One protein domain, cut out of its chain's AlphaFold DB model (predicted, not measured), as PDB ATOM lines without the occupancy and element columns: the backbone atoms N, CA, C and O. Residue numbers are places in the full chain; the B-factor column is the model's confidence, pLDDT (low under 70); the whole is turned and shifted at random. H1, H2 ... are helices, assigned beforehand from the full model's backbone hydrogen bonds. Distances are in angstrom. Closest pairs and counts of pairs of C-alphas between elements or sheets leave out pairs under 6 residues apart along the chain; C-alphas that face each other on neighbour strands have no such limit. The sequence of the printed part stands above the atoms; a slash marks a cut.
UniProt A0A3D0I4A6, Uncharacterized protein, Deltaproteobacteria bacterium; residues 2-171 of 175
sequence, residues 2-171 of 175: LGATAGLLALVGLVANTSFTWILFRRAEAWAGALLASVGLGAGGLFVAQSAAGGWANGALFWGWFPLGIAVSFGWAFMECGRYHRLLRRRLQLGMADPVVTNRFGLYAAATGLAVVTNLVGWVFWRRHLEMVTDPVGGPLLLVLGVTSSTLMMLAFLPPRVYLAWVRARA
ATOM      1  N   LEU A   2      10.946  21.137  40.432       91.19
ATOM      2  CA  LEU A   2      11.760  22.364  40.313       91.19
ATOM      3  C   LEU A   2      12.664  22.665  41.529       91.19
ATOM      4  O   LEU A   2      13.838  22.964  41.344       91.19
ATOM      5  N   GLY A   3      12.156  22.522  42.760       92.50
ATOM      6  CA  GLY A   3      12.950  22.784  43.971       92.50
ATOM      7  C   GLY A   3      14.163  21.859  44.139       92.50
ATOM      8  O   GLY A   3      15.232  22.328  44.513       92.50
ATOM      9  N   ALA A   4      14.034  20.573  43.791       94.00
ATOM     10  CA  ALA A   4      15.146  19.621  43.853       94.00
ATOM     11  C   ALA A   4      16.216  19.946  42.801       94.00
ATOM     12  O   ALA A   4      17.407  19.926  43.097       94.00
ATOM     13  N   THR A   5      15.798  20.320  41.588       95.81
ATOM     14  CA  THR A   5      16.718  20.778  40.540       95.81
ATOM     15  C   THR A   5      17.466  22.038  40.977       95.81
ATOM     16  O   THR A   5      18.686  22.099  40.841       95.81
ATOM     17  N   ALA A   6      16.766  23.018  41.558       94.81
ATOM     18  CA  ALA A   6      17.388  24.228  42.091       94.81
ATOM     19  C   ALA A   6      18.385  23.914  43.217       94.81
ATOM     20  O   ALA A   6      19.497  24.439  43.209       94.81
ATOM     21  N   GLY A   7      18.028  23.021  44.146       95.19
ATOM     22  CA  GLY A   7      18.924  22.579  45.216       95.19
ATOM     23  C   GLY A   7      20.187  21.893  44.688       95.19
ATOM     24  O   GLY A   7      21.286  22.173  45.165       95.19
ATOM     25  N   LEU A   8      20.054  21.054  43.656       97.00
ATOM     26  CA  LEU A   8      21.188  20.380  43.023       97.00
ATOM     27  C   LEU A   8      22.124  21.382  42.338       97.00
ATOM     28  O   LEU A   8      23.336  21.324  42.532       97.00
ATOM     29  N   LEU A   9      21.571  22.327  41.573       97.38
ATOM     30  CA  LEU A   9      22.355  23.384  40.929       97.38
ATOM     31  C   LEU A   9      23.074  24.260  41.960       97.38
ATOM     32  O   LEU A   9      24.245  24.594  41.776       97.38
ATOM     33  N   ALA A  10      22.401  24.587  43.064       96.56
ATOM     34  CA  ALA A  10      22.990  25.346  44.156       96.56
ATOM     35  C   ALA A  10      24.175  24.592  44.782       96.56
ATOM     36  O   ALA A  10      25.250  25.172  44.948       96.56
ATOM     37  N   LEU A  11      24.020  23.291  45.055       97.62
ATOM     38  CA  LEU A  11      25.092  22.429  45.558       97.62
ATOM     39  C   LEU A  11      26.293  22.408  44.609       97.62
ATOM     40  O   LEU A  11      27.421  22.620  45.054       97.62
ATOM     41  N   VAL A  12      26.060  22.198  43.310       98.19
ATOM     42  CA  VAL A  12      27.128  22.208  42.297       98.19
ATOM     43  C   VAL A  12      27.849  23.554  42.296       98.19
ATOM     44  O   VAL A  12      29.078  23.582  42.324       98.19
ATOM     45  N   GLY A  13      27.107  24.663  42.339       97.06
ATOM     46  CA  GLY A  13      27.679  26.007  42.416       97.06
ATOM     47  C   GLY A  13      28.549  26.213  43.659       97.06
ATOM     48  O   GLY A  13      29.667  26.715  43.552       97.06
ATOM     49  N   LEU A  14      28.082  25.767  44.829       97.75
ATOM     50  CA  LEU A  14      28.834  25.850  46.083       97.75
ATOM     51  C   LEU A  14      30.136  25.038  46.030       97.75
ATOM     52  O   LEU A  14      31.203  25.542  46.398       97.75
ATOM     53  N   VAL A  15      30.070  23.788  45.562       97.94
ATOM     54  CA  VAL A  15      31.245  22.912  45.446       97.94
ATOM     55  C   VAL A  15      32.227  23.465  44.417       97.94
ATOM     56  O   VAL A  15      33.427  23.502  44.692       97.94
ATOM     57  N   ALA A  16      31.748  23.964  43.276       98.00
ATOM     58  CA  ALA A  16      32.586  24.571  42.246       98.00
ATOM     59  C   ALA A  16      33.310  25.822  42.762       98.00
ATOM     60  O   ALA A  16      34.527  25.928  42.613       98.00
ATOM     61  N   ASN A  17      32.601  26.731  43.440       96.38
ATOM     62  CA  ASN A  17      33.193  27.936  44.029       96.38
ATOM     63  C   ASN A  17      34.253  27.605  45.097       96.38
ATOM     64  O   ASN A  17      35.342  28.186  45.128       96.38
ATOM     65  N   THR A  18      33.963  26.626  45.955       97.75
ATOM     66  CA  THR A  18      34.904  26.189  47.000       97.75
ATOM     67  C   THR A  18      36.131  25.516  46.384       97.75
ATOM     68  O   THR A  18      37.261  25.791  46.784       97.75
ATOM     69  N   SER A  19      35.922  24.688  45.356       98.12
ATOM     70  CA  SER A  19      36.997  24.020  44.616       98.12
ATOM     71  C   SER A  19      37.881  25.026  43.893       98.12
ATOM     72  O   SER A  19      39.098  24.883  43.901       98.12
ATOM     73  N   PHE A  20      37.293  26.076  43.317       97.50
ATOM     74  CA  PHE A  20      38.036  27.157  42.680       97.50
ATOM     75  C   PHE A  20      38.984  27.847  43.671       97.50
ATOM     76  O   PHE A  20      40.174  27.977  43.389       97.50
ATOM     77  N   THR A  21      38.490  28.206  44.862       97.31
ATOM     78  CA  THR A  21      39.316  28.797  45.932       97.31
ATOM     79  C   THR A  21      40.447  27.853  46.354       97.31
ATOM     80  O   THR A  21      41.600  28.276  46.476       97.31
ATOM     81  N   TRP A  22      40.145  26.563  46.517       98.00
ATOM     82  CA  TRP A  22      41.142  25.548  46.854       98.00
ATOM     83  C   TRP A  22      42.232  25.420  45.779       98.00
ATOM     84  O   TRP A  22      43.418  25.523  46.099       98.00
ATOM     85  N   ILE A  23      41.844  25.257  44.511       98.06
ATOM     86  CA  ILE A  23      42.763  25.104  43.374       98.06
ATOM     87  C   ILE A  23      43.659  26.337  43.228       98.06
ATOM     88  O   ILE A  23      44.857  26.190  42.989       98.06
ATOM     89  N   LEU A  24      43.089  27.536  43.379       96.62
ATOM     90  CA  LEU A  24      43.794  28.789  43.127       96.62
ATOM     91  C   LEU A  24      44.793  29.147  44.235       96.62
ATOM     92  O   LEU A  24      45.873  29.651  43.931       96.62
ATOM     93  N   PHE A  25      44.453  28.903  45.505       96.88
ATOM     94  CA  PHE A  25      45.238  29.424  46.630       96.88
ATOM     95  C   PHE A  25      45.942  28.366  47.477       96.88
ATOM     96  O   PHE A  25      46.980  28.667  48.064       96.88
ATOM     97  N   ARG A  26      45.379  27.159  47.607       97.00
ATOM     98  CA  ARG A  26      45.751  26.215  48.680       97.00
ATOM     99  C   ARG A  26      45.798  24.754  48.227       97.00
ATOM    100  O   ARG A  26      45.630  23.853  49.042       97.00
ATOM    101  N   ARG A  27      46.064  24.492  46.942       96.38
ATOM    102  CA  ARG A  27      46.073  23.129  46.375       96.38
ATOM    103  C   ARG A  27      47.001  22.161  47.123       96.38
ATOM    104  O   ARG A  27      46.696  20.978  47.207       96.38
ATOM    105  N   ALA A  28      48.116  22.662  47.659       96.50
ATOM    106  CA  ALA A  28      49.103  21.865  48.388       96.50
ATOM    107  C   ALA A  28      48.766  21.648  49.877       96.50
ATOM    108  O   ALA A  28      49.428  20.854  50.540       96.50
ATOM    109  N   GLU A  29      47.770  22.344  50.431       97.25
ATOM    110  CA  GLU A  29      47.495  22.325  51.868       97.25
ATOM    111  C   GLU A  29      46.355  21.354  52.198       97.25
ATOM    112  O   GLU A  29      45.214  21.529  51.769       97.25
ATOM    113  N   ALA A  30      46.655  20.323  52.993       96.81
ATOM    114  CA  ALA A  30      45.707  19.252  53.308       96.81
ATOM    115  C   ALA A  30      44.437  19.754  54.021       96.81
ATOM    116  O   ALA A  30      43.339  19.282  53.727       96.81
ATOM    117  N   TRP A  31      44.559  20.752  54.906       97.81
ATOM    118  CA  TRP A  31      43.402  21.329  55.606       97.81
ATOM    119  C   TRP A  31      42.408  21.990  54.641       97.81
ATOM    120  O   TRP A  31      41.205  21.969  54.887       97.81
ATOM    121  N   ALA A  32      42.891  22.542  53.526       96.56
ATOM    122  CA  ALA A  32      42.055  23.191  52.526       96.56
ATOM    123  C   ALA A  32      41.240  22.156  51.732       96.56
ATOM    124  O   ALA A  32      40.063  22.375  51.444       96.56
ATOM    125  N   GLY A  33      41.839  20.991  51.459       97.19
ATOM    126  CA  GLY A  33      41.122  19.830  50.929       97.19
ATOM    127  C   GLY A  33      40.076  19.300  51.913       97.19
ATOM    128  O   GLY A  33      38.944  19.030  51.515       97.19
ATOM    129  N   ALA A  34      40.411  19.227  53.205       97.38
ATOM    130  CA  ALA A  34      39.461  18.835  54.246       97.38
ATOM    131  C   ALA A  34      38.282  19.818  54.352       97.38
ATOM    132  O   ALA A  34      37.137  19.387  54.476       97.38
ATOM    133  N   LEU A  35      38.529  21.128  54.239       95.75
ATOM    134  CA  LEU A  35      37.479  22.151  54.217       95.75
ATOM    135  C   LEU A  35      36.558  21.995  52.999       95.75
ATOM    136  O   LEU A  35      35.340  21.987  53.162       95.75
ATOM    137  N   LEU A  36      37.119  21.814  51.798       97.56
ATOM    138  CA  LEU A  36      36.346  21.539  50.582       97.56
ATOM    139  C   LEU A  36      35.465  20.292  50.744       97.56
ATOM    140  O   LEU A  36      34.266  20.348  50.464       97.56
ATOM    141  N   ALA A  37      36.041  19.191  51.236       97.69
ATOM    142  CA  ALA A  37      35.307  17.956  51.495       97.69
ATOM    143  C   ALA A  37      34.189  18.175  52.524       97.69
ATOM    144  O   ALA A  37      33.066  17.734  52.306       97.69
ATOM    145  N   SER A  38      34.461  18.915  53.600       97.75
ATOM    146  CA  SER A  38      33.488  19.202  54.661       97.75
ATOM    147  C   SER A  38      32.311  20.034  54.148       97.75
ATOM    148  O   SER A  38      31.158  19.704  54.423       97.75
ATOM    149  N   VAL A  39      32.576  21.078  53.353       97.06
ATOM    150  CA  VAL A  39      31.531  21.904  52.725       97.06
ATOM    151  C   VAL A  39      30.706  21.077  51.734       97.06
ATOM    152  O   VAL A  39      29.477  21.140  51.763       97.06
ATOM    153  N   GLY A  40      31.358  20.268  50.892       97.25
ATOM    154  CA  GLY A  40      30.682  19.419  49.908       97.25
ATOM    155  C   GLY A  40      29.824  18.324  50.543       97.25
ATOM    156  O   GLY A  40      28.660  18.170  50.178       97.25
ATOM    157  N   LEU A  41      30.361  17.604  51.532       98.19
ATOM    158  CA  LEU A  41      29.633  16.573  52.276       98.19
ATOM    159  C   LEU A  41      28.495  17.171  53.102       98.19
ATOM    160  O   LEU A  41      27.406  16.607  53.111       98.19
ATOM    161  N   GLY A  42      28.703  18.323  53.743       97.69
ATOM    162  CA  GLY A  42      27.647  19.026  54.475       97.69
ATOM    163  C   GLY A  42      26.489  19.436  53.562       97.69
ATOM    164  O   GLY A  42      25.332  19.141  53.855       97.69
ATOM    165  N   ALA A  43      26.792  20.047  52.412       97.44
ATOM    166  CA  ALA A  43      25.785  20.425  51.422       97.44
ATOM    167  C   ALA A  43      25.068  19.212  50.807       97.44
ATOM    168  O   ALA A  43      23.845  19.224  50.669       97.44
ATOM    169  N   GLY A  44      25.810  18.151  50.474       97.94
ATOM    170  CA  GLY A  44      25.253  16.889  49.982       97.94
ATOM    171  C   GLY A  44      24.362  16.202  51.012       97.94
ATOM    172  O   GLY A  44      23.261  15.772  50.679       97.94
ATOM    173  N   GLY A  45      24.786  16.179  52.275       97.94
ATOM    174  CA  GLY A  45      23.996  15.669  53.391       97.94
ATOM    175  C   GLY A  45      22.686  16.434  53.562       97.94
ATOM    176  O   GLY A  45      21.631  15.810  53.646       97.94
ATOM    177  N   LEU A  46      22.723  17.772  53.519       97.06
ATOM    178  CA  LEU A  46      21.513  18.605  53.545       97.06
ATOM    179  C   LEU A  46      20.585  18.307  52.360       97.06
ATOM    180  O   LEU A  46      19.372  18.210  52.542       97.06
ATOM    181  N   PHE A  47      21.134  18.142  51.154       97.38
ATOM    182  CA  PHE A  47      20.357  17.832  49.952       97.38
ATOM    183  C   PHE A  47      19.661  16.467  50.049       97.38
ATOM    184  O   PHE A  47      18.470  16.344  49.743       97.38
ATOM    185  N   VAL A  48      20.386  15.439  50.494       97.81
ATOM    186  CA  VAL A  48      19.850  14.084  50.684       97.81
ATOM    187  C   VAL A  48      18.804  14.076  51.795       97.81
ATOM    188  O   VAL A  48      17.715  13.544  51.591       97.81
ATOM    189  N   ALA A  49      19.084  14.725  52.929       97.19
ATOM    190  CA  ALA A  49      18.139  14.843  54.037       97.19
ATOM    191  C   ALA A  49      16.841  15.540  53.599       97.19
ATOM    192  O   ALA A  49      15.750  15.054  53.892       97.19
ATOM    193  N   GLN A  50      16.942  16.631  52.833       97.06
ATOM    194  CA  GLN A  50      15.776  17.315  52.276       97.06
ATOM    195  C   GLN A  50      15.018  16.450  51.262       97.06
ATOM    196  O   GLN A  50      13.789  16.469  51.239       97.06
ATOM    197  N   SER A  51      15.727  15.678  50.436       96.00
ATOM    198  CA  SER A  51      15.102  14.760  49.478       96.00
ATOM    199  C   SER A  51      14.325  13.649  50.178       96.00
ATOM    200  O   SER A  51      13.205  13.352  49.772       96.00
ATOM    201  N   ALA A  52      14.889  13.085  51.248       96.88
ATOM    202  CA  ALA A  52      14.246  12.056  52.057       96.88
ATOM    203  C   ALA A  52      13.032  12.598  52.830       96.88
ATOM    204  O   ALA A  52      12.004  11.933  52.901       96.88
ATOM    205  N   ALA A  53      13.127  13.820  53.362       95.62
ATOM    206  CA  ALA A  53      12.018  14.486  54.048       95.62
ATOM    207  C   ALA A  53      10.885  14.931  53.097       95.62
ATOM    208  O   ALA A  53       9.782  15.235  53.549       95.62
ATOM    209  N   GLY A  54      11.139  14.991  51.785       94.44
ATOM    210  CA  GLY A  54      10.199  15.524  50.800       94.44
ATOM    211  C   GLY A  54      10.027  17.045  50.912       94.44
ATOM    212  O   GLY A  54      10.884  17.753  51.429       94.44
ATOM    213  N   GLY A  55       8.926  17.592  50.385       90.31
ATOM    214  CA  GLY A  55       8.555  18.991  50.653       90.31
ATOM    215  C   GLY A  55       9.490  20.064  50.075       90.31
ATOM    216  O   GLY A  55       9.625  21.137  50.660       90.31
ATOM    217  N   TRP A  56      10.102  19.821  48.909       93.06
ATOM    218  CA  TRP A  56      11.008  20.764  48.222       93.06
ATOM    219  C   TRP A  56      10.424  22.158  47.929       93.06
ATOM    220  O   TRP A  56      11.191  23.066  47.618       93.06
ATOM    221  N   ALA A  57       9.100  22.327  48.010       85.50
ATOM    222  CA  ALA A  57       8.450  23.632  47.897       85.50
ATOM    223  C   ALA A  57       8.813  24.562  49.067       85.50
ATOM    224  O   ALA A  57       9.103  25.729  48.842       85.50
ATOM    225  N   ASN A  58       8.871  24.022  50.291       83.56
ATOM    226  CA  ASN A  58       9.224  24.781  51.495       83.56
ATOM    227  C   ASN A  58      10.688  24.558  51.894       83.56
ATOM    228  O   ASN A  58      11.302  25.436  52.486       83.56
ATOM    229  N   GLY A  59      11.240  23.378  51.575       84.50
ATOM    230  CA  GLY A  59      12.664  23.037  51.615       84.50
ATOM    231  C   GLY A  59      13.449  23.531  52.837       84.50
ATOM    232  O   GLY A  59      14.611  23.903  52.693       84.50
ATOM    233  N   ALA A  60      12.821  23.580  54.017       90.25
ATOM    234  CA  ALA A  60      13.324  24.338  55.162       90.25
ATOM    235  C   ALA A  60      14.682  23.841  55.680       90.25
ATOM    236  O   ALA A  60      15.462  24.639  56.192       90.25
ATOM    237  N   LEU A  61      14.986  22.545  55.531       93.12
ATOM    238  CA  LEU A  61      16.279  21.995  55.937       93.12
ATOM    239  C   LEU A  61      17.378  22.454  54.981       93.12
ATOM    240  O   LEU A  61      18.389  22.994  55.423       93.12
ATOM    241  N   PHE A  62      17.176  22.281  53.674       95.56
ATOM    242  CA  PHE A  62      18.176  22.692  52.694       95.56
ATOM    243  C   PHE A  62      18.291  24.217  52.649       95.56
ATOM    244  O   PHE A  62      19.333  24.759  52.994       95.56
ATOM    245  N   TRP A  63      17.216  24.934  52.318       93.69
ATOM    246  CA  TRP A  63      17.253  26.388  52.127       93.69
ATOM    247  C   TRP A  63      17.521  27.175  53.412       93.69
ATOM    248  O   TRP A  63      18.050  28.280  53.338       93.69
ATOM    249  N   GLY A  64      17.217  26.603  54.580       94.00
ATOM    250  CA  GLY A  64      17.517  27.225  55.868       94.00
ATOM    251  C   GLY A  64      18.995  27.169  56.243       94.00
ATOM    252  O   GLY A  64      19.545  28.154  56.726       94.00
ATOM    253  N   TRP A  65      19.667  26.038  56.006       96.38
ATOM    254  CA  TRP A  65      21.057  25.832  56.437       96.38
ATOM    255  C   TRP A  65      22.092  26.067  55.336       96.38
ATOM    256  O   TRP A  65      23.234  26.431  55.625       96.38
ATOM    257  N   PHE A  66      21.704  25.912  54.072       96.62
ATOM    258  CA  PHE A  66      22.584  26.086  52.920       96.62
ATOM    259  C   PHE A  66      23.275  27.464  52.842       96.62
ATOM    260  O   PHE A  66      24.470  27.489  52.523       96.62
ATOM    261  N   PRO A  67      22.633  28.597  53.212       97.19
ATOM    262  CA  PRO A  67      23.300  29.900  53.235       97.19
ATOM    263  C   PRO A  67      24.558  29.949  54.115       97.19
ATOM    264  O   PRO A  67      25.494  30.678  53.793       97.19
ATOM    265  N   LEU A  68      24.646  29.147  55.185       97.50
ATOM    266  CA  LEU A  68      25.865  29.074  56.001       97.50
ATOM    267  C   LEU A  68      27.020  28.409  55.247       97.50
ATOM    268  O   LEU A  68      28.151  28.884  55.321       97.50
ATOM    269  N   GLY A  69      26.744  27.351  54.479       97.19
ATOM    270  CA  GLY A  69      27.745  26.722  53.614       97.19
ATOM    271  C   GLY A  69      28.277  27.701  52.566       97.19
ATOM    272  O   GLY A  69      29.490  27.816  52.377       97.19
ATOM    273  N   ILE A  70      27.375  28.478  51.954       97.75
ATOM    274  CA  ILE A  70      27.729  29.571  51.040       97.75
ATOM    275  C   ILE A  70      28.596  30.619  51.752       97.75
ATOM    276  O   ILE A  70      29.651  30.988  51.235       97.75
ATOM    277  N   ALA A  71      28.199  31.068  52.943       98.06
ATOM    278  CA  ALA A  71      28.944  32.058  53.718       98.06
ATOM    279  C   ALA A  71      30.361  31.580  54.075       98.06
ATOM    280  O   ALA A  71      31.304  32.361  53.977       98.06
ATOM    281  N   VAL A  72      30.543  30.301  54.422       98.06
ATOM    282  CA  VAL A  72      31.873  29.718  54.671       98.06
ATOM    283  C   VAL A  72      32.715  29.709  53.393       98.06
ATOM    284  O   VAL A  72      33.864  30.150  53.410       98.06
ATOM    285  N   SER A  73      32.139  29.265  52.272       97.88
ATOM    286  CA  SER A  73      32.823  29.203  50.974       97.88
ATOM    287  C   SER A  73      33.285  30.582  50.489       97.88
ATOM    288  O   SER A  73      34.467  30.789  50.205       97.88
ATOM    289  N   PHE A  74      32.378  31.563  50.460       97.88
ATOM    290  CA  PHE A  74      32.711  32.933  50.069       97.88
ATOM    291  C   PHE A  74      33.569  33.651  51.110       97.88
ATOM    292  O   PHE A  74      34.401  34.470  50.735       97.88
ATOM    293  N   GLY A  75      33.416  33.332  52.396       98.38
ATOM    294  CA  GLY A  75      34.249  33.874  53.467       98.38
ATOM    295  C   GLY A  75      35.702  33.459  53.309       98.38
ATOM    296  O   GLY A  75      36.601  34.288  53.436       98.38
ATOM    297  N   TRP A  76      35.946  32.203  52.937       98.25
ATOM    298  CA  TRP A  76      37.292  31.742  52.623       98.25
ATOM    299  C   TRP A  76      37.875  32.456  51.394       98.25
ATOM    300  O   TRP A  76      38.990  32.982  51.469       98.25
ATOM    301  N   ALA A  77      37.107  32.561  50.304       97.94
ATOM    302  CA  ALA A  77      37.520  33.296  49.106       97.94
ATOM    303  C   ALA A  77      37.845  34.771  49.413       97.94
ATOM    304  O   ALA A  77      38.897  35.274  49.015       97.94
ATOM    305  N   PHE A  78      36.988  35.444  50.186       98.44
ATOM    306  CA  PHE A  78      37.186  36.818  50.647       98.44
ATOM    307  C   PHE A  78      38.508  36.983  51.400       98.44
ATOM    308  O   PHE A  78      39.285  37.894  51.102       98.44
ATOM    309  N   MET A  79      38.788  36.086  52.349       98.50
ATOM    310  CA  MET A  79      40.000  36.137  53.164       98.50
ATOM    311  C   MET A  79      41.268  35.935  52.327       98.50
ATOM    312  O   MET A  79      42.226  36.698  52.482       98.50
ATOM    313  N   GLU A  80      41.282  34.962  51.412       98.19
ATOM    314  CA  GLU A  80      42.437  34.731  50.537       98.19
ATOM    315  C   GLU A  80      42.644  35.889  49.559       98.19
ATOM    316  O   GLU A  80      43.736  36.462  49.501       98.19
ATOM    317  N   CYS A  81      41.598  36.325  48.856       97.94
ATOM    318  CA  CYS A  81      41.696  37.451  47.932       97.94
ATOM    319  C   CYS A  81      42.095  38.749  48.645       97.94
ATOM    320  O   CYS A  81      42.933  39.493  48.134       97.94
ATOM    321  N   GLY A  82      41.577  38.998  49.851       98.44
ATOM    322  CA  GLY A  82      41.966  40.135  50.684       98.44
ATOM    323  C   GLY A  82      43.434  40.079  51.115       98.44
ATOM    324  O   GLY A  82      44.141  41.091  51.053       98.44
ATOM    325  N   ARG A  83      43.936  38.895  51.494       98.38
ATOM    326  CA  ARG A  83      45.355  38.672  51.817       98.38
ATOM    327  C   ARG A  83      46.255  38.938  50.608       98.38
ATOM    328  O   ARG A  83      47.228  39.684  50.732       98.38
ATOM    329  N   TYR A  84      45.913  38.394  49.440       97.94
ATOM    330  CA  TYR A  84      46.662  38.615  48.197       97.94
ATOM    331  C   TYR A  84      46.607  40.069  47.734       97.94
ATOM    332  O   TYR A  84      47.634  40.616  47.342       97.94
ATOM    333  N   HIS A  85      45.459  40.739  47.858       98.06
ATOM    334  CA  HIS A  85      45.339  42.165  47.565       98.06
ATOM    335  C   HIS A  85      46.296  43.000  48.429       98.06
ATOM    336  O   HIS A  85      47.009  43.858  47.911       98.06
ATOM    337  N   ARG A  86      46.379  42.720  49.737       98.25
ATOM    338  CA  ARG A  86      47.320  43.404  50.644       98.25
ATOM    339  C   ARG A  86      48.779  43.169  50.246       98.25
ATOM    340  O   ARG A  86      49.567  44.112  50.269       98.25
ATOM    341  N   LEU A  87      49.138  41.944  49.861       98.00
ATOM    342  CA  LEU A  87      50.489  41.621  49.391       98.00
ATOM    343  C   LEU A  87      50.823  42.341  48.076       98.00
ATOM    344  O   LEU A  87      51.882  42.953  47.964       98.00
ATOM    345  N   LEU A  88      49.911  42.305  47.102       97.44
ATOM    346  CA  LEU A  88      50.071  42.976  45.813       97.44
ATOM    347  C   LEU A  88      50.157  44.493  45.971       97.44
ATOM    348  O   LEU A  88      50.994  45.109  45.327       97.44
ATOM    349  N   ARG A  89      49.394  45.094  46.893       97.12
ATOM    350  CA  ARG A  89      49.524  46.523  47.216       97.12
ATOM    351  C   ARG A  89      50.911  46.890  47.736       97.12
ATOM    352  O   ARG A  89      51.432  47.927  47.344       97.12
ATOM    353  N   ARG A  90      51.521  46.049  48.577       96.81
ATOM    354  CA  ARG A  90      52.905  46.266  49.041       96.81
ATOM    355  C   ARG A  90      53.907  46.149  47.891       96.81
ATOM    356  O   ARG A  90      54.830  46.942  47.809       96.81
ATOM    357  N   ARG A  91      53.713  45.194  46.975       96.88
ATOM    358  CA  ARG A  91      54.567  45.041  45.780       96.88
ATOM    359  C   ARG A  91      54.377  46.165  44.761       96.88
ATOM    360  O   ARG A  91      55.337  46.544  44.105       96.88
ATOM    361  N   LEU A  92      53.166  46.712  44.660       96.19
ATOM    362  CA  LEU A  92      52.846  47.847  43.797       96.19
ATOM    363  C   LEU A  92      53.615  49.103  44.223       96.19
ATOM    364  O   LEU A  92      54.107  49.822  43.367       96.19
ATOM    365  N   GLN A  93      53.789  49.324  45.531       95.25
ATOM    366  CA  GLN A  93      54.615  50.422  46.059       95.25
ATOM    367  C   GLN A  93      56.098  50.308  45.674       95.25
ATOM    368  O   GLN A  93      56.807  51.300  45.716       95.25
ATOM    369  N   LEU A  94      56.555  49.109  45.305       95.44
ATOM    370  CA  LEU A  94      57.924  48.830  44.869       95.44
ATOM    371  C   LEU A  94      58.042  48.748  43.336       95.44
ATOM    372  O   LEU A  94      59.053  48.275  42.833       95.44
ATOM    373  N   GLY A  95      56.985  49.088  42.587       95.50
ATOM    374  CA  GLY A  95      56.963  48.975  41.124       95.50
ATOM    375  C   GLY A  95      56.948  47.535  40.583       95.50
ATOM    376  O   GLY A  95      57.082  47.330  39.383       95.50
ATOM    377  N   MET A  96      56.762  46.520  41.437       96.50
ATOM    378  CA  MET A  96      56.861  45.100  41.053       96.50
ATOM    379  C   MET A  96      55.524  44.439  40.682       96.50
ATOM    380  O   MET A  96      55.489  43.246  40.380       96.50
ATOM    381  N   ALA A  97      54.402  45.151  40.781       97.25
ATOM    382  CA  ALA A  97      53.077  44.587  40.534       97.25
ATOM    383  C   ALA A  97      52.249  45.471  39.603       97.25
ATOM    384  O   ALA A  97      52.334  46.692  39.655       97.25
ATOM    385  N   ASP A  98      51.391  44.841  38.798       96.94
ATOM    386  CA  ASP A  98      50.434  45.551  37.952       96.94
ATOM    387  C   ASP A  98      49.291  46.140  38.821       96.94
ATOM    388  O   ASP A  98      48.640  45.402  39.585       96.94
ATOM    389  N   PRO A  99      49.007  47.455  38.724       96.94
ATOM    390  CA  PRO A  99      47.922  48.097  39.468       96.94
ATOM    391  C   PRO A  99      46.536  47.534  39.124       96.94
ATOM    392  O   PRO A  99      45.681  47.425  40.004       96.94
ATOM    393  N   VAL A 100      46.302  47.122  37.875       97.25
ATOM    394  CA  VAL A 100      45.033  46.544  37.416       97.25
ATOM    395  C   VAL A 100      44.789  45.199  38.088       97.25
ATOM    396  O   VAL A 100      43.702  44.976  38.622       97.25
ATOM    397  N   VAL A 101      45.790  44.316  38.112       97.44
ATOM    398  CA  VAL A 101      45.676  43.006  38.778       97.44
ATOM    399  C   VAL A 101      45.436  43.198  40.272       97.44
ATOM    400  O   VAL A 101      44.511  42.610  40.832       97.44
ATOM    401  N   THR A 102      46.202  44.090  40.905       97.88
ATOM    402  CA  THR A 102      46.037  44.438  42.322       97.88
ATOM    403  C   THR A 102      44.610  44.903  42.621       97.88
ATOM    404  O   THR A 102      43.989  44.425  43.573       97.88
ATOM    405  N   ASN A 103      44.062  45.790  41.789       97.75
ATOM    406  CA  ASN A 103      42.707  46.304  41.934       97.75
ATOM    407  C   ASN A 103      41.634  45.217  41.733       97.75
ATOM    408  O   ASN A 103      40.690  45.149  42.519       97.75
ATOM    409  N   ARG A 104      41.796  44.314  40.754       97.56
ATOM    410  CA  ARG A 104      40.867  43.187  40.528       97.56
ATOM    411  C   ARG A 104      40.734  42.285  41.752       97.56
ATOM    412  O   ARG A 104      39.615  41.943  42.125       97.56
ATOM    413  N   PHE A 105      41.842  41.960  42.421       97.75
ATOM    414  CA  PHE A 105      41.800  41.195  43.675       97.75
ATOM    415  C   PHE A 105      41.026  41.925  44.782       97.75
ATOM    416  O   PHE A 105      40.308  41.284  45.545       97.75
ATOM    417  N   GLY A 106      41.136  43.256  44.850       98.00
ATOM    418  CA  GLY A 106      40.382  44.074  45.803       98.00
ATOM    419  C   GLY A 106      38.878  44.072  45.522       98.00
ATOM    420  O   GLY A 106      38.087  43.850  46.435       98.00
ATOM    421  N   LEU A 107      38.484  44.248  44.255       98.12
ATOM    422  CA  LEU A 107      37.082  44.183  43.825       98.12
ATOM    423  C   LEU A 107      36.467  42.805  44.081       98.12
ATOM    424  O   LEU A 107      35.370  42.715  44.625       98.12
ATOM    425  N   TYR A 108      37.186  41.738  43.730       98.12
ATOM    426  CA  TYR A 108      36.720  40.370  43.939       98.12
ATOM    427  C   TYR A 108      36.587  40.040  45.432       98.12
ATOM    428  O   TYR A 108      35.587  39.457  45.851       98.12
ATOM    429  N   ALA A 109      37.540  40.476  46.266       98.25
ATOM    430  CA  ALA A 109      37.403  40.376  47.717       98.25
ATOM    431  C   ALA A 109      36.147  41.126  48.200       98.25
ATOM    432  O   ALA A 109      35.306  40.548  48.876       98.25
ATOM    433  N   ALA A 110      35.944  42.383  47.803       98.38
ATOM    434  CA  ALA A 110      34.754  43.131  48.212       98.38
ATOM    435  C   ALA A 110      33.437  42.449  47.777       98.38
ATOM    436  O   ALA A 110      32.521  42.320  48.588       98.38
ATOM    437  N   ALA A 111      33.358  41.947  46.541       98.12
ATOM    438  CA  ALA A 111      32.185  41.234  46.030       98.12
ATOM    439  C   ALA A 111      31.885  39.952  46.828       98.12
ATOM    440  O   ALA A 111      30.753  39.726  47.260       98.12
ATOM    441  N   THR A 112      32.909  39.130  47.077       97.62
ATOM    442  CA  THR A 112      32.771  37.897  47.870       97.62
ATOM    443  C   THR A 112      32.432  38.194  49.334       97.62
ATOM    444  O   THR A 112      31.579  37.519  49.903       97.62
ATOM    445  N   GLY A 113      32.982  39.261  49.922       98.38
ATOM    446  CA  GLY A 113      32.599  39.745  51.252       98.38
ATOM    447  C   GLY A 113      31.128  40.168  51.337       98.38
ATOM    448  O   GLY A 113      30.428  39.782  52.273       98.38
ATOM    449  N   LEU A 114      30.609  40.884  50.334       98.12
ATOM    450  CA  LEU A 114      29.178  41.212  50.257       98.12
ATOM    451  C   LEU A 114      28.302  39.965  50.092       98.12
ATOM    452  O   LEU A 114      27.212  39.905  50.662       98.12
ATOM    453  N   ALA A 115      28.770  38.952  49.358       97.19
ATOM    454  CA  ALA A 115      28.066  37.678  49.248       97.19
ATOM    455  C   ALA A 115      27.956  36.975  50.613       97.19
ATOM    456  O   ALA A 115      26.883  36.465  50.942       97.19
ATOM    457  N   VAL A 116      29.005  37.008  51.447       98.38
ATOM    458  CA  VAL A 116      28.946  36.510  52.836       98.38
ATOM    459  C   VAL A 116      27.870  37.246  53.626       98.38
ATOM    460  O   VAL A 116      26.995  36.602  54.200       98.38
ATOM    461  N   VAL A 117      27.894  38.583  53.612       98.12
ATOM    462  CA  VAL A 117      26.906  39.407  54.329       98.12
ATOM    463  C   VAL A 117      25.487  39.065  53.878       98.12
ATOM    464  O   VAL A 117      24.627  38.810  54.715       98.12
ATOM    465  N   THR A 118      25.255  38.976  52.568       97.25
ATOM    466  CA  THR A 118      23.941  38.646  51.992       97.25
ATOM    467  C   THR A 118      23.417  37.302  52.501       97.25
ATOM    468  O   THR A 118      22.264  37.203  52.915       97.25
ATOM    469  N   ASN A 119      24.267  36.273  52.523       97.25
ATOM    470  CA  ASN A 119      23.872  34.934  52.961       97.25
ATOM    471  C   ASN A 119      23.649  34.846  54.476       97.25
ATOM    472  O   ASN A 119      22.721  34.168  54.917       97.25
ATOM    473  N   LEU A 120      24.446  35.558  55.278       97.81
ATOM    474  CA  LEU A 120      24.231  35.640  56.723       97.81
ATOM    475  C   LEU A 120      22.933  36.378  57.060       97.81
ATOM    476  O   LEU A 120      22.185  35.923  57.922       97.81
ATOM    477  N   VAL A 121      22.627  37.472  56.357       96.44
ATOM    478  CA  VAL A 121      21.345  38.176  56.501       96.44
ATOM    479  C   VAL A 121      20.190  37.245  56.134       96.44
ATOM    480  O   VAL A 121      19.263  37.105  56.928       96.44
ATOM    481  N   GLY A 122      20.266  36.549  54.995       95.56
ATOM    482  CA  GLY A 122      19.242  35.578  54.596       95.56
ATOM    483  C   GLY A 122      19.018  34.488  55.647       95.56
ATOM    484  O   GLY A 122      17.877  34.178  55.988       95.56
ATOM    485  N   TRP A 123      20.098  33.971  56.242       96.75
ATOM    486  CA  TRP A 123      20.013  33.012  57.346       96.75
ATOM    487  C   TRP A 123      19.330  33.597  58.592       96.75
ATOM    488  O   TRP A 123      18.485  32.938  59.200       96.75
ATOM    489  N   VAL A 124      19.650  34.841  58.970       97.19
ATOM    490  CA  VAL A 124      19.007  35.528  60.104       97.19
ATOM    491  C   VAL A 124      17.510  35.726  59.856       97.19
ATOM    492  O   VAL A 124      16.717  35.454  60.755       97.19
ATOM    493  N   PHE A 125      17.115  36.151  58.654       96.19
ATOM    494  CA  PHE A 125      15.705  36.304  58.276       96.19
ATOM    495  C   PHE A 125      14.955  34.975  58.382       96.19
ATOM    496  O   PHE A 125      13.928  34.903  59.058       96.19
ATOM    497  N   TRP A 126      15.529  33.901  57.833       94.94
ATOM    498  CA  TRP A 126      14.962  32.559  57.955       94.94
ATOM    499  C   TRP A 126      14.791  32.129  59.421       94.94
ATOM    500  O   TRP A 126      13.718  31.664  59.806       94.94
ATOM    501  N   ARG A 127      15.797  32.356  60.280       96.50
ATOM    502  CA  ARG A 127      15.719  32.057  61.727       96.50
ATOM    503  C   ARG A 127      14.646  32.857  62.462       96.50
ATOM    504  O   ARG A 127      14.203  32.428  63.523       96.50
ATOM    505  N   ARG A 128      14.263  34.016  61.935       96.69
ATOM    506  CA  ARG A 128      13.201  34.873  62.475       96.69
ATOM    507  C   ARG A 128      11.836  34.602  61.843       96.69
ATOM    508  O   ARG A 128      10.896  35.314  62.171       96.69
ATOM    509  N   HIS A 129      11.726  33.588  60.981       94.81
ATOM    510  CA  HIS A 129      10.523  33.300  60.197       94.81
ATOM    511  C   HIS A 129      10.064  34.497  59.346       94.81
ATOM    512  O   HIS A 129       8.872  34.685  59.123       94.81
ATOM    513  N   LEU A 130      11.021  35.310  58.882       95.19
ATOM    514  CA  LEU A 130      10.791  36.435  57.982       95.19
ATOM    515  C   LEU A 130      11.153  36.039  56.551       95.19
ATOM    516  O   LEU A 130      12.171  35.385  56.306       95.19
ATOM    517  N   GLU A 131      10.351  36.483  55.592       92.88
ATOM    518  CA  GLU A 131      10.626  36.294  54.172       92.88
ATOM    519  C   GLU A 131      11.481  37.447  53.637       92.88
ATOM    520  O   GLU A 131      11.003  38.560  53.454       92.88
ATOM    521  N   MET A 132      12.759  37.186  53.344       92.50
ATOM    522  CA  MET A 132      13.703  38.232  52.922       92.50
ATOM    523  C   MET A 132      13.261  38.991  51.662       92.50
ATOM    524  O   MET A 132      13.596  40.157  51.520       92.50
ATOM    525  N   VAL A 133      12.541  38.348  50.738       93.38
ATOM    526  CA  VAL A 133      12.158  38.962  49.453       93.38
ATOM    527  C   VAL A 133      10.963  39.905  49.600       93.38
ATOM    528  O   VAL A 133      10.928  40.946  48.951       93.38
ATOM    529  N   THR A 134       9.985  39.530  50.424       95.31
ATOM    530  CA  THR A 134       8.715  40.254  50.591       95.31
ATOM    531  C   THR A 134       8.750  41.226  51.771       95.31
ATOM    532  O   THR A 134       7.935  42.145  51.827       95.31
ATOM    533  N   ASP A 135       9.710  41.071  52.687       96.25
ATOM    534  CA  ASP A 135       9.912  41.980  53.811       96.25
ATOM    535  C   ASP A 135      10.330  43.392  53.339       96.25
ATOM    536  O   ASP A 135      11.225  43.525  52.492       96.25
ATOM    537  N   PRO A 136       9.731  44.465  53.899       96.94
ATOM    538  CA  PRO A 136       9.984  45.845  53.474       96.94
ATOM    539  C   PRO A 136      11.431  46.310  53.684       96.94
ATOM    540  O   PRO A 136      11.852  47.276  53.052       96.94
ATOM    541  N   VAL A 137      12.200  45.647  54.553       96.88
ATOM    542  CA  VAL A 137      13.624  45.928  54.783       96.88
ATOM    543  C   VAL A 137      14.497  44.907  54.053       96.88
ATOM    544  O   VAL A 137      15.486  45.281  53.419       96.88
ATOM    545  N   GLY A 138      14.124  43.627  54.109       95.81
ATOM    546  CA  GLY A 138      14.851  42.520  53.493       95.81
ATOM    547  C   GLY A 138      15.003  42.671  51.981       95.81
ATOM    548  O   GLY A 138      16.113  42.516  51.469       95.81
ATOM    549  N   GLY A 139      13.926  43.036  51.279       95.69
ATOM    550  CA  GLY A 139      13.913  43.151  49.820       95.69
ATOM    551  C   GLY A 139      14.869  44.236  49.308       95.69
ATOM    552  O   GLY A 139      15.770  43.930  48.519       95.69
ATOM    553  N   PRO A 140      14.752  45.495  49.781       97.69
ATOM    554  CA  PRO A 140      15.691  46.559  49.430       97.69
ATOM    555  C   PRO A 140      17.138  46.240  49.816       97.69
ATOM    556  O   PRO A 140      18.053  46.511  49.037       97.69
ATOM    557  N   LEU A 141      17.362  45.625  50.982       96.62
ATOM    558  CA  LEU A 141      18.699  45.223  51.416       96.62
ATOM    559  C   LEU A 141      19.304  44.172  50.474       96.62
ATOM    560  O   LEU A 141      20.454  44.314  50.056       96.62
ATOM    561  N   LEU A 142      18.528  43.150  50.100       95.75
ATOM    562  CA  LEU A 142      18.937  42.128  49.138       95.75
ATOM    563  C   LEU A 142      19.278  42.747  47.780       95.75
ATOM    564  O   LEU A 142      20.294  42.389  47.185       95.75
ATOM    565  N   LEU A 143      18.458  43.690  47.306       96.75
ATOM    566  CA  LEU A 143      18.678  44.391  46.044       96.75
ATOM    567  C   LEU A 143      19.996  45.172  46.067       96.75
ATOM    568  O   LEU A 143      20.813  45.009  45.164       96.75
ATOM    569  N   VAL A 144      20.226  45.986  47.102       97.75
ATOM    570  CA  VAL A 144      21.455  46.783  47.229       97.75
ATOM    571  C   VAL A 144      22.674  45.868  47.284       97.75
ATOM    572  O   VAL A 144      23.587  46.018  46.476       97.75
ATOM    573  N   LEU A 145      22.674  44.875  48.177       96.38
ATOM    574  CA  LEU A 145      23.802  43.955  48.320       96.38
ATOM    575  C   LEU A 145      24.057  43.155  47.035       96.38
ATOM    576  O   LEU A 145      25.206  43.035  46.602       96.38
ATOM    577  N   GLY A 146      22.998  42.649  46.401       95.06
ATOM    578  CA  GLY A 146      23.070  41.860  45.174       95.06
ATOM    579  C   GLY A 146      23.574  42.666  43.979       95.06
ATOM    580  O   GLY A 146      24.492  42.221  43.283       95.06
ATOM    581  N   VAL A 147      23.037  43.870  43.759       97.75
ATOM    582  CA  VAL A 147      23.459  44.764  42.669       97.75
ATOM    583  C   VAL A 147      24.890  45.243  42.889       97.75
ATOM    584  O   VAL A 147      25.699  45.186  41.959       97.75
ATOM    585  N   THR A 148      25.247  45.662  44.107       98.19
ATOM    586  CA  THR A 148      26.618  46.085  44.416       98.19
ATOM    587  C   THR A 148      27.603  44.932  44.233       98.19
ATOM    588  O   THR A 148      28.605  45.105  43.540       98.19
ATOM    589  N   SER A 149      27.313  43.745  44.774       97.50
ATOM    590  CA  SER A 149      28.179  42.570  44.613       97.50
ATOM    591  C   SER A 149      28.349  42.184  43.140       97.50
ATOM    592  O   SER A 149      29.477  42.032  42.669       97.50
ATOM    593  N   SER A 150      27.253  42.133  42.377       96.88
ATOM    594  CA  SER A 150      27.283  41.806  40.944       96.88
ATOM    595  C   SER A 150      28.074  42.832  40.134       96.88
ATOM    596  O   SER A 150      28.862  42.459  39.268       96.88
ATOM    597  N   THR A 151      27.932  44.121  40.448       98.12
ATOM    598  CA  THR A 151      28.682  45.202  39.789       98.12
ATOM    599  C   THR A 151      30.178  45.088  40.071       98.12
ATOM    600  O   THR A 151      30.991  45.171  39.154       98.12
ATOM    601  N   LEU A 152      30.562  44.848  41.329       98.12
ATOM    602  CA  LEU A 152      31.964  44.642  41.700       98.12
ATOM    603  C   LEU A 152      32.550  43.405  41.015       98.12
ATOM    604  O   LEU A 152      33.678  43.453  40.523       98.12
ATOM    605  N   MET A 153      31.775  42.321  40.934       97.31
ATOM    606  CA  MET A 153      32.174  41.099  40.243       97.31
ATOM    607  C   MET A 153      32.358  41.335  38.738       97.31
ATOM    608  O   MET A 153      33.372  40.937  38.163       97.31
ATOM    609  N   MET A 154      31.425  42.054  38.108       97.75
ATOM    610  CA  MET A 154      31.522  42.457  36.707       97.75
ATOM    611  C   MET A 154      32.771  43.310  36.463       97.75
ATOM    612  O   MET A 154      33.509  43.042  35.523       97.75
ATOM    613  N   LEU A 155      33.067  44.284  37.326       97.31
ATOM    614  CA  LEU A 155      34.274  45.108  37.213       97.31
ATOM    615  C   LEU A 155      35.566  44.313  37.456       97.31
ATOM    616  O   LEU A 155      36.599  44.635  36.866       97.31
ATOM    617  N   ALA A 156      35.533  43.279  38.300       97.06
ATOM    618  CA  ALA A 156      36.693  42.430  38.554       97.06
ATOM    619  C   ALA A 156      37.091  41.613  37.310       97.06
ATOM    620  O   ALA A 156      38.283  41.500  37.012       97.06
ATOM    621  N   PHE A 157      36.114  41.086  36.562       96.75
ATOM    622  CA  PHE A 157      36.363  40.230  35.394       96.75
ATOM    623  C   PHE A 157      36.334  40.969  34.050       96.75
ATOM    624  O   PHE A 157      37.154  40.687  33.177       96.75
ATOM    625  N   LEU A 158      35.427  41.931  33.888       97.69
ATOM    626  CA  LEU A 158      35.161  42.669  32.650       97.69
ATOM    627  C   LEU A 158      35.219  44.194  32.885       97.69
ATOM    628  O   LEU A 158      34.233  44.899  32.658       97.69
ATOM    629  N   PRO A 159      36.362  44.742  33.343       96.56
ATOM    630  CA  PRO A 159      36.482  46.175  33.585       96.56
ATOM    631  C   PRO A 159      36.381  46.976  32.270       96.56
ATOM    632  O   PRO A 159      37.145  46.709  31.336       96.56
ATOM    633  N   PRO A 160      35.517  48.007  32.191       97.75
ATOM    634  CA  PRO A 160      35.478  48.923  31.054       97.75
ATOM    635  C   PRO A 160      36.822  49.632  30.831       97.75
ATOM    636  O   PRO A 160      37.559  49.913  31.778       97.75
ATOM    637  N   ARG A 161      37.131  50.010  29.581       97.94
ATOM    638  CA  ARG A 161      38.395  50.698  29.233       97.94
ATOM    639  C   ARG A 161      38.613  51.991  30.026       97.94
ATOM    640  O   ARG A 161      39.725  52.243  30.476       97.94
ATOM    641  N   VAL A 162      37.547  52.766  30.239       97.81
ATOM    642  CA  VAL A 162      37.581  54.009  31.032       97.81
ATOM    643  C   VAL A 162      37.978  53.725  32.482       97.81
ATOM    644  O   VAL A 162      38.817  54.423  33.043       97.81
ATOM    645  N   TYR A 163      37.445  52.649  33.066       97.50
ATOM    646  CA  TYR A 163      37.811  52.222  34.414       97.50
ATOM    647  C   TYR A 163      39.285  51.808  34.494       97.50
ATOM    648  O   TYR A 163      39.991  52.217  35.412       97.50
ATOM    649  N   LEU A 164      39.789  51.062  33.505       97.50
ATOM    650  CA  LEU A 164      41.205  50.685  33.445       97.50
ATOM    651  C   LEU A 164      42.135  51.898  33.328       97.50
ATOM    652  O   LEU A 164      43.175  51.925  33.985       97.50
ATOM    653  N   ALA A 165      41.766  52.894  32.519       97.25
ATOM    654  CA  ALA A 165      42.520  54.139  32.404       97.25
ATOM    655  C   ALA A 165      42.575  54.879  33.750       97.25
ATOM    656  O   ALA A 165      43.651  55.276  34.187       97.25
ATOM    657  N   TRP A 166      41.442  54.970  34.450       97.69
ATOM    658  CA  TRP A 166      41.368  55.572  35.780       97.69
ATOM    659  C   TRP A 166      42.204  54.823  36.830       97.69
ATOM    660  O   TRP A 166      42.915  55.459  37.607       97.69
ATOM    661  N   VAL A 167      42.180  53.481  36.840       96.88
ATOM    662  CA  VAL A 167      43.007  52.675  37.761       96.88
ATOM    663  C   VAL A 167      44.496  52.909  37.501       96.88
ATOM    664  O   VAL A 167      45.257  53.080  38.448       96.88
ATOM    665  N   ARG A 168      44.914  52.940  36.228       96.44
ATOM    666  CA  ARG A 168      46.314  53.185  35.848       96.44
ATOM    667  C   ARG A 168      46.767  54.597  36.204       96.44
ATOM    668  O   ARG A 168      47.855  54.744  36.736       96.44
ATOM    669  N   ALA A 169      45.919  55.603  35.989       95.69
ATOM    670  CA  ALA A 169      46.218  56.991  36.339       95.69
ATOM    671  C   ALA A 169      46.386  57.218  37.854       95.69
ATOM    672  O   ALA A 169      47.012  58.186  38.265       95.69
ATOM    673  N   ARG A 170      45.820  56.341  38.696       94.19
ATOM    674  CA  ARG A 170      45.977  56.378  40.160       94.19
ATOM    675  C   ARG A 170      47.130  55.524  40.684       94.19
ATOM    676  O   ARG A 170      47.346  55.496  41.898       94.19
ATOM    677  N   ALA A 171      47.814  54.776  39.822       93.19
ATOM    678  CA  ALA A 171      48.958  53.989  40.248       93.19
ATOM    679  C   ALA A 171      50.112  54.938  40.618       93.19
ATOM    680  O   ALA A 171      50.339  55.901  39.888       93.19
TER     681      ALA A 171
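This is residues 2 to 171 of the 175 residues of an uncharacterized protein of Deltaproteobacteria bacterium (UniProt A0A3D0I4A6). Five long helices fold back and forth, H3 and H4 paired in the middle, the H1 and H2 hairpin packed on H3, and H5 packed on H4. Short H6 packs on one end of H4. The 170-residue printed part, all helix with six named helices, is only just compact, close to loose, with radius of gyration of the C-alphas 18.3 A and spans 58 by 43 by 25 A.

Start at H1, residues 2 to 25; with H2, residues 30 to 53, and H3, residues 60 to 92, it forms an up and down bundle, each running against the one before. H3 touches H4, residues 99 to 127, closest at C-alphas 71 and 116, 4.5 A. H4 touches H5, residues 138 to 157, closest at C-alphas 111 and 149, 4.5 A. H6, residues 161 to 169, touches H4, closest at C-alphas 168 and 99, 6.4 A. In H3, 26 of 29 O i to N i+4 pairs are within hydrogen-bond range; elsewhere every pair.

Find C-alpha 2 at (11.760, 22.364, 40.313); H6 ends at C-alpha 169, (46.218, 56.991, 36.339). H3 measures 47.4 A.

The printed part has no cut and no long link; no printed residue is under 70.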